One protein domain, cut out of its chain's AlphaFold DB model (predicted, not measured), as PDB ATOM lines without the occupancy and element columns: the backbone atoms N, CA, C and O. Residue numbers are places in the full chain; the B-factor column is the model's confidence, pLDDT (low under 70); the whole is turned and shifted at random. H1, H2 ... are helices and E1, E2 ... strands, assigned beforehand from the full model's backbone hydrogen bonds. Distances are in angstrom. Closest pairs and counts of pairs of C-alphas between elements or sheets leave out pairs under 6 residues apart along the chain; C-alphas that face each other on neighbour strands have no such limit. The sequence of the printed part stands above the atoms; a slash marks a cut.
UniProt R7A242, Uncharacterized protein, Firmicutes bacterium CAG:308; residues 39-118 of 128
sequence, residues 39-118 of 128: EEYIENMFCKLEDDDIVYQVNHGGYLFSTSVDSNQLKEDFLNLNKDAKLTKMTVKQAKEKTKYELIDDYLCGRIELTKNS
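AT A GLANCE: This is residues 39 to 118 of the 128 residues of an uncharacterized protein of Firmicutes bacterium CAG:308 (UniProt R7A242). Near the middle of this domain is a small ribbon of two antiparallel strands, E1 and E2, with helix H2 alongside it at one end of the long axis and the long helix H3 running from the last residue of E2 toward the other end. Helix H1 crosses H3 at a steep angle, the short strand E3 folds back beside the last turns of H3, with the C-alphas of Asp 106 and Ile 112 5.8 A apart, and residues 105 to 110 stick out. The printed part has 80 residues, with three named helices and three named strands in the order H1 E1 H2 E2 H3 E3, and its class is mixed, helices and strands. It is only just compact, close to loose, with a radius of gyration of the C-alphas of 13.8 A and spans of 37 by 27 by 20 A.

HOW THE PARTS SIT: Begin at H1, residues 39 to 45, which touches H3, residues 92 to 108, with residues 96 to 100 of H3 alone. Their closest C-alphas, those of Ile 42 and Lys 96, are 6.1 A apart, and they run opposite ways at a steep tilt of 63 degrees. Go on to E1, residues 54 to 58, the antiparallel neighbour of E2, residues 87 to 91, at 146 degrees between their directions; look for N 57 and O 88 at 2.8 A and N 90 and O 55 at 3.0 A, within hydrogen-bond range. Residues 63 to 64 pair antiparallel with residues 56 to 57 of E1. For H2, residues 71 to 81, the closest C-alphas to E1 are those of Ser 71 and Ile 54, 6.5 A apart. Val 55 of E1 and Val 92 of H3 have the closest C-alphas of those two, 6.1 A apart. H2 is apart from both H1 and H3. E3, residues 112 to 114, pairs with no named strand and is apart from H1, E1, H2 and E2. In H1, H2 and H3, every O i to N i+4 pair is within hydrogen-bond range.

IN THESE COORDINATES: Find C-alpha 39 at (109.766, 131.321, 82.352), where H1 begins; it is 9.9 A long. E1 runs 13.0 A, H2 15.6 A and E2 12.9 A. From C-alpha 92 at (102.713, 139.027, 90.688), H3 runs 24.1 A to C-alpha 108. E3, 6.4 A long, ends at C-alpha 114, (103.445, 122.270, 75.115).

THE WHOLE: The C-alphas farthest apart, those of Asn 80 and Lys 116, are 39.6 A from each other. The printed part has no cut. The link from E1 to H2, residues 59 to 70, is long. The mean pLDDT of the printed part is 80.6, and residues 107 to 118 are under 70.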
ATOM      1  N   GLU A  39     109.418 130.050  81.739       73.75
ATOM      2  CA  GLU A  39     109.766 131.321  82.352       73.75
ATOM      3  C   GLU A  39     109.400 132.458  81.397       73.75
ATOM      4  O   GLU A  39     108.645 133.342  81.789       73.75
ATOM      5  N   GLU A  40     109.773 132.368  80.119       75.12
ATOM      6  CA  GLU A  40     109.369 133.337  79.092       75.12
ATOM      7  C   GLU A  40     107.839 133.431  78.931       75.12
ATOM      8  O   GLU A  40     107.290 134.530  78.834       75.12
ATOM      9  N   TYR A  41     107.113 132.306  78.935       74.38
ATOM     10  CA  TYR A  41     105.645 132.315  78.852       74.38
ATOM     11  C   TYR A  41     105.003 133.044  80.045       74.38
ATOM     12  O   TYR A  41     104.103 133.871  79.874       74.38
ATOM     13  N   ILE A  42     105.478 132.753  81.257       79.19
ATOM     14  CA  ILE A  42     104.978 133.364  82.491       79.19
ATOM     15  C   ILE A  42     105.364 134.847  82.551       79.19
ATOM     16  O   ILE A  42     104.517 135.681  82.870       79.19
ATOM     17  N   GLU A  43     106.595 135.199  82.186       81.00
ATOM     18  CA  GLU A  43     107.033 136.593  82.088       81.00
ATOM     19  C   GLU A  43     106.190 137.361  81.067       81.00
ATOM     20  O   GLU A  43     105.717 138.457  81.359       81.00
ATOM     21  N   ASN A  44     105.879 136.768  79.913       80.19
ATOM     22  CA  ASN A  44     104.999 137.379  78.919       80.19
ATOM     23  C   ASN A  44     103.574 137.617  79.449       80.19
ATOM     24  O   ASN A  44     102.973 138.653  79.146       80.19
ATOM     25  N   MET A  45     103.044 136.714  80.285       79.94
ATOM     26  CA  MET A  45     101.729 136.870  80.922       79.94
ATOM     27  C   MET A  45     101.668 138.101  81.841       79.94
ATOM     28  O   MET A  45     100.632 138.766  81.901       79.94
ATOM     29  N   PHE A  46     102.776 138.440  82.505       84.25
ATOM     30  CA  PHE A  46     102.872 139.553  83.456       84.25
ATOM     31  C   PHE A  46     103.818 140.678  82.998       84.25
ATOM     32  O   PHE A  46     104.182 141.520  83.811       84.25
ATOM     33  N   CYS A  47     104.160 140.760  81.705       77.25
ATOM     34  CA  CYS A  47     105.281 141.542  81.133       77.25
ATOM     35  C   CYS A  47     105.302 143.064  81.374       77.25
ATOM     36  O   CYS A  47     106.178 143.768  80.876       77.25
ATOM     37  N   LYS A  48     104.307 143.608  82.073       83.25
ATOM     38  CA  LYS A  48     104.181 145.036  82.396       83.25
ATOM     39  C   LYS A  48     103.903 145.283  83.874       83.25
ATOM     40  O   LYS A  48     103.430 146.365  84.217       83.25
ATOM     41  N   LEU A  49     104.112 144.268  84.702       85.31
ATOM     42  CA  LEU A  49     103.926 144.325  86.137       85.31
ATOM     43  C   LEU A  49     105.218 143.919  86.837       85.31
ATOM     44  O   LEU A  49     105.916 143.008  86.394       85.31
ATOM     45  N   GLU A  50     105.495 144.587  87.943       91.00
ATOM     46  CA  GLU A  50     106.583 144.252  88.850       91.00
ATOM     47  C   GLU A  50     106.145 143.138  89.810       91.00
ATOM     48  O   GLU A  50     104.961 142.960  90.086       91.00
ATOM     49  N   ASP A  51     107.098 142.399  90.373       92.62
ATOM     50  CA  ASP A  51     106.831 141.244  91.244       92.62
ATOM     51  C   ASP A  51     105.953 141.560  92.475       92.62
ATOM     52  O   ASP A  51     105.201 140.693  92.939       92.62
ATOM     53  N   ASP A  52     106.020 142.795  92.977       93.75
ATOM     54  CA  ASP A  52     105.245 143.287  94.124       93.75
ATOM     55  C   ASP A  52     103.876 143.877  93.733       93.75
ATOM     56  O   ASP A  52     103.062 144.186  94.614       93.75
ATOM     57  N   ASP A  53     103.582 144.006  92.434       91.25
ATOM     58  CA  ASP A  53     102.285 144.485  91.968       91.25
ATOM     59  C   ASP A  53     101.166 143.511  92.345       91.25
ATOM     60  O   ASP A  53     101.348 142.300  92.500       91.25
ATOM     61  N   ILE A  54      99.960 144.057  92.500       92.06
ATOM     62  CA  ILE A  54      98.790 143.295  92.925       92.06
ATOM     63  C   ILE A  54      98.022 142.756  91.724       92.06
ATOM     64  O   ILE A  54      97.575 143.509  90.858       92.06
ATOM     65  N   VAL A  55      97.739 141.456  91.767       92.00
ATOM     66  CA  VAL A  55      96.824 140.774  90.851       92.00
ATOM     67  C   VAL A  55      95.744 140.025  91.633       92.00
ATOM     68  O   VAL A  55      95.909 139.684  92.810       92.00
ATOM     69  N   TYR A  56      94.611 139.762  90.987       89.00
ATOM     70  CA  TYR A  56      93.550 138.935  91.558       89.00
ATOM     71  C   TYR A  56      93.381 137.663  90.744       89.00
ATOM     72  O   TYR A  56      93.033 137.724  89.570       89.00
ATOM     73  N   GLN A  57      93.557 136.503  91.366       89.44
ATOM     74  CA  GLN A  57      93.129 135.253  90.749       89.44
ATOM     75  C   GLN A  57      91.601 135.190  90.750       89.44
ATOM     76  O   GLN A  57      90.968 135.368  91.797       89.44
ATOM     77  N   VAL A  58      91.012 134.929  89.586       84.38
ATOM     78  CA  VAL A  58      89.567 134.780  89.415       84.38
ATOM     79  C   VAL A  58      89.195 133.315  89.606       84.38
ATOM     80  O   VAL A  58      89.581 132.445  88.828       84.38
ATOM     81  N   ASN A  59      88.408 133.034  90.640       82.75
ATOM     82  CA  ASN A  59      88.029 131.694  91.073       82.75
ATOM     83  C   ASN A  59      89.263 130.796  91.258       82.75
ATOM     84  O   ASN A  59      90.029 130.994  92.199       82.75
ATOM     85  N   HIS A  60      89.415 129.776  90.412       72.50
ATOM     86  CA  HIS A  60      90.565 128.864  90.361       72.50
ATOM     87  C   HIS A  60      91.194 128.872  88.955       72.50
ATOM     88  O   HIS A  60      91.809 127.897  88.555       72.50
ATOM     89  N   GLY A  61      90.956 129.941  88.186       72.94
ATOM     90  CA  GLY A  61      91.469 130.118  86.830       72.94
ATOM     91  C   GLY A  61      92.422 131.302  86.736       72.94
ATOM     92  O   GLY A  61      93.253 131.500  87.619       72.94
ATOM     93  N   GLY A  62      92.288 132.072  85.653       80.69
ATOM     94  CA  GLY A  62      93.198 133.161  85.298       80.69
ATOM     95  C   GLY A  62      93.221 134.375  86.228       80.69
ATOM     96  O   GLY A  62      92.610 134.411  87.299       80.69
ATOM     97  N   TYR A  63      93.943 135.399  85.774       86.75
ATOM     98  CA  TYR A  63      94.302 136.565  86.574       86.75
ATOM     99  C   TYR A  63      93.657 137.847  86.046       86.75
ATOM    100  O   TYR A  63      93.590 138.107  84.847       86.75
ATOM    101  N   LEU A  64      93.198 138.668  86.982       86.94
ATOM    102  CA  LEU A  64      92.658 139.998  86.765       86.94
ATOM    103  C   LEU A  64      93.672 141.026  87.262       86.94
ATOM    104  O   LEU A  64      93.969 141.095  88.459       86.94
ATOM    105  N   PHE A  65      94.167 141.844  86.341       85.81
ATOM    106  CA  PHE A  65      95.098 142.928  86.624       85.81
ATOM    107  C   PHE A  65      94.979 144.036  85.575       85.81
ATOM    108  O   PHE A  65      94.391 143.855  84.508       85.81
ATOM    109  N   SER A  66      95.510 145.214  85.890       79.56
ATOM    110  CA  SER A  66      95.551 146.351  84.977       79.56
ATOM    111  C   SER A  66      96.765 147.206  85.289       79.56
ATOM    112  O   SER A  66      97.029 147.505  86.444       79.56
ATOM    113  N   THR A  67      97.454 147.661  84.247       79.75
ATOM    114  CA  THR A  67      98.533 148.656  84.355       79.75
ATOM    115  C   THR A  67      98.009 150.093  84.304       79.75
ATOM    116  O   THR A  67      98.773 151.049  84.366       79.75
ATOM    117  N   SER A  68      96.699 150.264  84.099       76.06
ATOM    118  CA  SER A  68      96.068 151.557  83.795       76.06
ATOM    119  C   SER A  68      95.064 152.009  84.856       76.06
ATOM    120  O   SER A  68      94.596 153.145  84.815       76.06
ATOM    121  N   VAL A  69      94.663 151.106  85.749       76.69
ATOM    122  CA  VAL A  69      93.609 151.319  86.745       76.69
ATOM    123  C   VAL A  69      94.080 150.723  88.062       76.69
ATOM    124  O   VAL A  69      94.681 149.653  88.060       76.69
ATOM    125  N   ASP A  70      93.778 151.405  89.168       85.06
ATOM    126  CA  ASP A  70      94.041 150.896  90.513       85.06
ATOM    127  C   ASP A  70      93.440 149.496  90.714       85.06
ATOM    128  O   ASP A  70      92.319 149.208  90.277       85.06
ATOM    129  N   SER A  71      94.177 148.630  91.407       82.50
ATOM    130  CA  SER A  71      93.796 147.232  91.592       82.50
ATOM    131  C   SER A  71      92.457 147.085  92.329       82.50
ATOM    132  O   SER A  71      91.670 146.197  92.001       82.50
ATOM    133  N   ASN A  72      92.154 147.957  93.300       88.00
ATOM    134  CA  ASN A  72      90.892 147.891  94.039       88.00
ATOM    135  C   ASN A  72      89.721 148.373  93.182       88.00
ATOM    136  O   ASN A  72      88.672 147.732  93.194       88.00
ATOM    137  N   GLN A  73      89.907 149.433  92.391       87.12
ATOM    138  CA  GLN A  73      88.873 149.877  91.451       87.12
ATOM    139  C   GLN A  73      88.569 148.788  90.413       87.12
ATOM    140  O   GLN A  73      87.407 148.486  90.155       87.12
ATOM    141  N   LEU A  74      89.605 148.149  89.858       85.62
ATOM    142  CA  LEU A  74      89.442 147.049  88.907       85.62
ATOM    143  C   LEU A  74      88.668 145.875  89.522       85.62
ATOM    144  O   LEU A  74      87.789 145.301  88.879       85.62
ATOM    145  N   LYS A  75      88.985 145.529  90.774       87.12
ATOM    146  CA  LYS A  75      88.281 144.495  91.538       87.12
ATOM    147  C   LYS A  75      86.793 144.831  91.685       87.12
ATOM    148  O   LYS A  75      85.956 143.964  91.445       87.12
ATOM    149  N   GLU A  76      86.462 146.055  92.090       88.81
ATOM    150  CA  GLU A  76      85.069 146.486  92.263       88.81
ATOM    151  C   GLU A  76      84.302 146.472  90.941       88.81
ATOM    152  O   GLU A  76      83.217 145.891  90.869       88.81
ATOM    153  N   ASP A  77      84.889 147.023  89.878       83.06
ATOM    154  CA  ASP A  77      84.299 147.023  88.538       83.06
ATOM    155  C   ASP A  77      84.019 145.591  88.055       83.06
ATOM    156  O   ASP A  77      82.941 145.301  87.529       83.06
ATOM    157  N   PHE A  78      84.958 144.669  88.283       85.81
ATOM    158  CA  PHE A  78      84.803 143.270  87.902       85.81
ATOM    159  C   PHE A  78      83.696 142.559  88.691       85.81
ATOM    160  O   PHE A  78      82.882 141.859  88.088       85.81
ATOM    161  N   LEU A  79      83.633 142.745  90.014       85.06
ATOM    162  CA  LEU A  79      82.614 142.123  90.872       85.06
ATOM    163  C   LEU A  79      81.210 142.684  90.619       85.06
ATOM    164  O   LEU A  79      80.229 141.946  90.698       85.06
ATOM    165  N   ASN A  80      81.105 143.964  90.255       82.75
ATOM    166  CA  ASN A  80      79.834 144.572  89.863       82.75
ATOM    167  C   ASN A  80      79.240 143.907  88.613       82.75
ATOM    168  O   ASN A  80      78.019 143.770  88.505       82.75
ATOM    169  N   LEU A  81      80.101 143.466  87.690       83.56
ATOM    170  CA  LEU A  81      79.709 142.745  86.478       83.56
ATOM    171  C   LEU A  81      79.570 141.230  86.705       83.56
ATOM    172  O   LEU A  81      78.770 140.588  86.030       83.56
ATOM    173  N   ASN A  82      80.307 140.664  87.664       82.75
ATOM    174  CA  ASN A  82      80.401 139.225  87.916       82.75
ATOM    175  C   ASN A  82      80.148 138.914  89.397       82.75
ATOM    176  O   ASN A  82      81.071 138.593  90.146       82.75
ATOM    177  N   LYS A  83      78.883 139.003  89.819       78.00
ATOM    178  CA  LYS A  83      78.489 138.933  91.240       78.00
ATOM    179  C   LYS A  83      78.895 137.640  91.955       78.00
ATOM    180  O   LYS A  83      79.123 137.674  93.160       78.00
ATOM    181  N   ASP A  84      79.016 136.535  91.222       85.06
ATOM    182  CA  ASP A  84      79.366 135.221  91.779       85.06
ATOM    183  C   ASP A  84      80.867 134.897  91.688       85.06
ATOM    184  O   ASP A  84      81.309 133.839  92.144       85.06
ATOM    185  N   ALA A  85      81.674 135.785  91.097       83.50
ATOM    186  CA  ALA A  85      83.107 135.561  90.991       83.50
ATOM    187  C   ALA A  85      83.797 135.713  92.352       83.50
ATOM    188  O   ALA A  85      83.606 136.688  93.080       83.50
ATOM    189  N   LYS A  86      84.673 134.761  92.672       88.81
ATOM    190  CA  LYS A  86      85.578 134.833  93.819       88.81
ATOM    191  C   LYS A  86      86.909 135.396  93.351       88.81
ATOM    192  O   LYS A  86      87.432 134.960  92.333       88.81
ATOM    193  N   LEU A  87      87.462 136.344  94.097       87.12
ATOM    194  CA  LEU A  87      88.757 136.944  93.789       87.12
ATOM    195  C   LEU A  87      89.731 136.684  94.933       87.12
ATOM    196  O   LEU A  87      89.447 137.040  96.077       87.12
ATOM    197  N   THR A  88      90.889 136.117  94.611       93.00
ATOM    198  CA  THR A  88      91.985 135.908  95.564       93.00
ATOM    199  C   THR A  88      93.094 136.901  95.256       93.00
ATOM    200  O   THR A  88      93.689 136.849  94.185       93.00
ATOM    201  N   LYS A  89      93.362 137.824  96.185       94.19
ATOM    202  CA  LYS A  89      94.446 138.806  96.057       94.19
ATOM    203  C   LYS A  89      95.800 138.123  96.255       94.19
ATOM    204  O   LYS A  89      95.959 137.398  97.234       94.19
ATOM    205  N   MET A  90      96.762 138.408  95.385       94.75
ATOM    206  CA  MET A  90      98.156 137.977  95.518       94.75
ATOM    207  C   MET A  90      99.097 138.956  94.811       94.75
ATOM    208  O   MET A  90      98.633 139.847  94.094       94.75
ATOM    209  N   THR A  91     100.402 138.819  95.036       95.25
ATOM    210  CA  THR A  91     101.406 139.561  94.261       95.25
ATOM    211  C   THR A  91     101.676 138.880  92.920       95.25
ATOM    212  O   THR A  91     101.383 137.691  92.753       95.25
ATOM    213  N   VAL A  92     102.256 139.603  91.963       91.62
ATOM    214  CA  VAL A  92     102.713 139.027  90.688       91.62
ATOM    215  C   VAL A  92     103.692 137.889  90.925       91.62
ATOM    216  O   VAL A  92     103.520 136.828  90.338       91.62
ATOM    217  N   LYS A  93     104.645 138.043  91.847       93.44
ATOM    218  CA  LYS A  93     105.577 136.966  92.202       93.44
ATOM    219  C   LYS A  93     104.853 135.681  92.615       93.44
ATOM    220  O   LYS A  93     105.149 134.604  92.104       93.44
ATOM    221  N   GLN A  94     103.854 135.804  93.490       93.44
ATOM    222  CA  GLN A  94     103.029 134.668  93.915       93.44
ATOM    223  C   GLN A  94     102.235 134.069  92.746       93.44
ATOM    224  O   GLN A  94     102.065 132.853  92.672       93.44
ATOM    225  N   ALA A  95     101.751 134.904  91.823       90.69
ATOM    226  CA  ALA A  95     101.037 134.454  90.634       90.69
ATOM    227  C   ALA A  95     101.949 133.718  89.640       90.69
ATOM    228  O   ALA A  95     101.549 132.671  89.130       90.69
ATOM    229  N   LYS A  96     103.179 134.202  89.414       87.56
ATOM    230  CA  LYS A  96     104.199 133.549  88.580       87.56
ATOM    231  C   LYS A  96     104.551 132.165  89.122       87.56
ATOM    232  O   LYS A  96     104.452 131.177  88.395       87.56
ATOM    233  N   GLU A  97     104.869 132.076  90.415       88.31
ATOM    234  CA  GLU A  97     105.163 130.803  91.089       88.31
ATOM    235  C   GLU A  97     103.982 129.831  90.981       88.31
ATOM    236  O   GLU A  97     104.152 128.674  90.598       88.31
ATOM    237  N   LYS A  98     102.762 130.308  91.251       87.25
ATOM    238  CA  LYS A  98     101.553 129.488  91.151       87.25
ATOM    239  C   LYS A  98     101.307 128.975  89.730       87.25
ATOM    240  O   LYS A  98     101.065 127.783  89.558       87.25
ATOM    241  N   THR A  99     101.428 129.846  88.729       83.31
ATOM    242  CA  THR A  99     101.254 129.493  87.311       83.31
ATOM    243  C   THR A  99     102.275 128.445  86.881       83.31
ATOM    244  O   THR A  99     101.915 127.487  86.199       83.31
ATOM    245  N   LYS A 100     103.533 128.564  87.331       81.62
ATOM    246  CA  LYS A 100     104.574 127.562  87.070       81.62
ATOM    247  C   LYS A 100     104.142 126.177  87.551       81.62
ATOM    248  O   LYS A 100     104.195 125.225  86.778       81.62
ATOM    249  N   TYR A 101     103.673 126.060  88.793       79.56
ATOM    250  CA  TYR A 101     103.229 124.773  89.334       79.56
ATOM    251  C   TYR A 101     101.976 124.225  88.641       79.56
ATOM    252  O   TYR A 101     101.917 123.027  88.379       79.56
ATOM    253  N   GLU A 102     101.001 125.078  88.321       79.50
ATOM    254  CA  GLU A 102      99.775 124.664  87.624       79.50
ATOM    255  C   GLU A 102     100.073 124.136  86.211       79.50
ATOM    256  O   GLU A 102      99.594 123.066  85.845       79.50
ATOM    257  N   LEU A 103     100.938 124.816  85.449       75.69
ATOM    258  CA  LEU A 103     101.335 124.376  84.107       75.69
ATOM    259  C   LEU A 103     102.136 123.070  84.131       75.69
ATOM    260  O   LEU A 103     101.933 122.206  83.278       75.69
ATOM    261  N   ILE A 104     103.032 122.908  85.108       74.00
ATOM    262  CA  ILE A 104     103.775 121.658  85.299       74.00
ATOM    263  C   ILE A 104     102.808 120.511  85.610       74.00
ATOM    264  O   ILE A 104     102.922 119.443  85.011       74.00
ATOM    265  N   ASP A 105     101.851 120.719  86.515       72.38
ATOM    266  CA  ASP A 105     100.861 119.699  86.868       72.38
ATOM    267  C   ASP A 105      99.974 119.333  85.668       72.38
ATOM    268  O   ASP A 105      99.763 118.152  85.387       72.38
ATOM    269  N   ASP A 106      99.513 120.332  84.912       70.00
ATOM    270  CA  ASP A 106      98.731 120.140  83.689       70.00
ATOM    271  C   ASP A 106      99.501 119.343  82.630       70.00
ATOM    272  O   ASP A 106      98.934 118.440  82.003       70.00
ATOM    273  N   TYR A 107     100.790 119.639  82.450       65.81
ATOM    274  CA  TYR A 107     101.662 118.922  81.523       65.81
ATOM    275  C   TYR A 107     101.885 117.472  81.969       65.81
ATOM    276  O   TYR A 107     101.662 116.542  81.193       65.81
ATOM    277  N   LEU A 108     102.250 117.251  83.236       67.38
ATOM    278  CA  LEU A 108     102.478 115.910  83.790       67.38
ATOM    279  C   LEU A 108     101.206 115.051  83.782       67.38
ATOM    280  O   LEU A 108     101.277 113.833  83.608       67.38
ATOM    281  N   CYS A 109     100.038 115.675  83.926       68.69
ATOM    282  CA  CYS A 109      98.747 115.000  83.830       68.69
ATOM    283  C   CYS A 109      98.269 114.782  82.383       68.69
ATOM    284  O   CYS A 109      97.203 114.192  82.181       68.69
ATOM    285  N   GLY A 110      99.015 115.254  81.378       64.25
ATOM    286  CA  GLY A 110      98.637 115.168  79.967       64.25
ATOM    287  C   GLY A 110      97.340 115.915  79.655       64.25
ATOM    288  O   GLY A 110      96.554 115.460  78.824       64.25
ATOM    289  N   ARG A 111      97.063 117.012  80.375       64.62
ATOM    290  CA  ARG A 111      95.927 117.911  80.104       64.62
ATOM    291  C   ARG A 111      96.275 118.931  79.025       64.62
ATOM    292  O   ARG A 111      95.405 119.322  78.245       64.62
ATOM    293  N   ILE A 112      97.544 119.315  78.966       62.09
ATOM    294  CA  ILE A 112      98.079 120.221  77.959       62.09
ATOM    295  C   ILE A 112      99.270 119.591  77.251       62.09
ATOM    296  O   ILE A 112     100.061 118.865  77.851       62.09
ATOM    297  N   GLU A 113      99.401 119.913  75.972       61.88
ATOM    298  CA  GLU A 113     100.632 119.738  75.220       61.88
ATOM    299  C   GLU A 113     101.282 121.103  75.012       61.88
ATOM    300  O   GLU A 113     100.648 122.087  74.618       61.88
ATOM    301  N   LEU A 114     102.573 121.132  75.298       57.12
ATOM    302  CA  LEU A 114     103.445 122.270  75.115       57.12
ATOM    303  C   LEU A 114     104.060 122.152  73.708       57.12
ATOM    304  O   LEU A 114     104.857 121.251  73.446       57.12
ATOM    305  N   THR A 115     103.683 123.050  72.790       54.84
ATOM    306  CA  THR A 115     104.206 123.065  71.408       54.84
ATOM    307  C   THR A 115     105.415 123.999  71.240       54.84
ATOM    308  O   THR A 115     105.557 124.980  71.961       54.84
ATOM    309  N   LYS A 116     106.277 123.747  70.242       49.81
ATOM    310  CA  LYS A 116     107.548 124.482  70.011       49.81
ATOM    311  C   LYS A 116     107.431 126.011  69.832       49.81
ATOM    312  O   LYS A 116     108.455 126.680  69.824       49.81
ATOM    313  N   ASN A 117     106.222 126.559  69.695       52.91
ATOM    314  CA  ASN A 117     105.975 128.000  69.572       52.91
ATOM    315  C   ASN A 117     105.552 128.669  70.891       52.91
ATOM    316  O   ASN A 117     105.074 129.799  70.862       52.91
ATOM    317  N   SER A 118     105.659 127.977  72.029       49.84
ATOM    318  CA  SER A 118     105.106 128.447  73.311       49.84
ATOM    319  C   SER A 118     103.573 128.567  73.311       49.84
ATOM    320  O   SER A 118     102.994 129.200  74.192       49.84
TER     321      SER A 118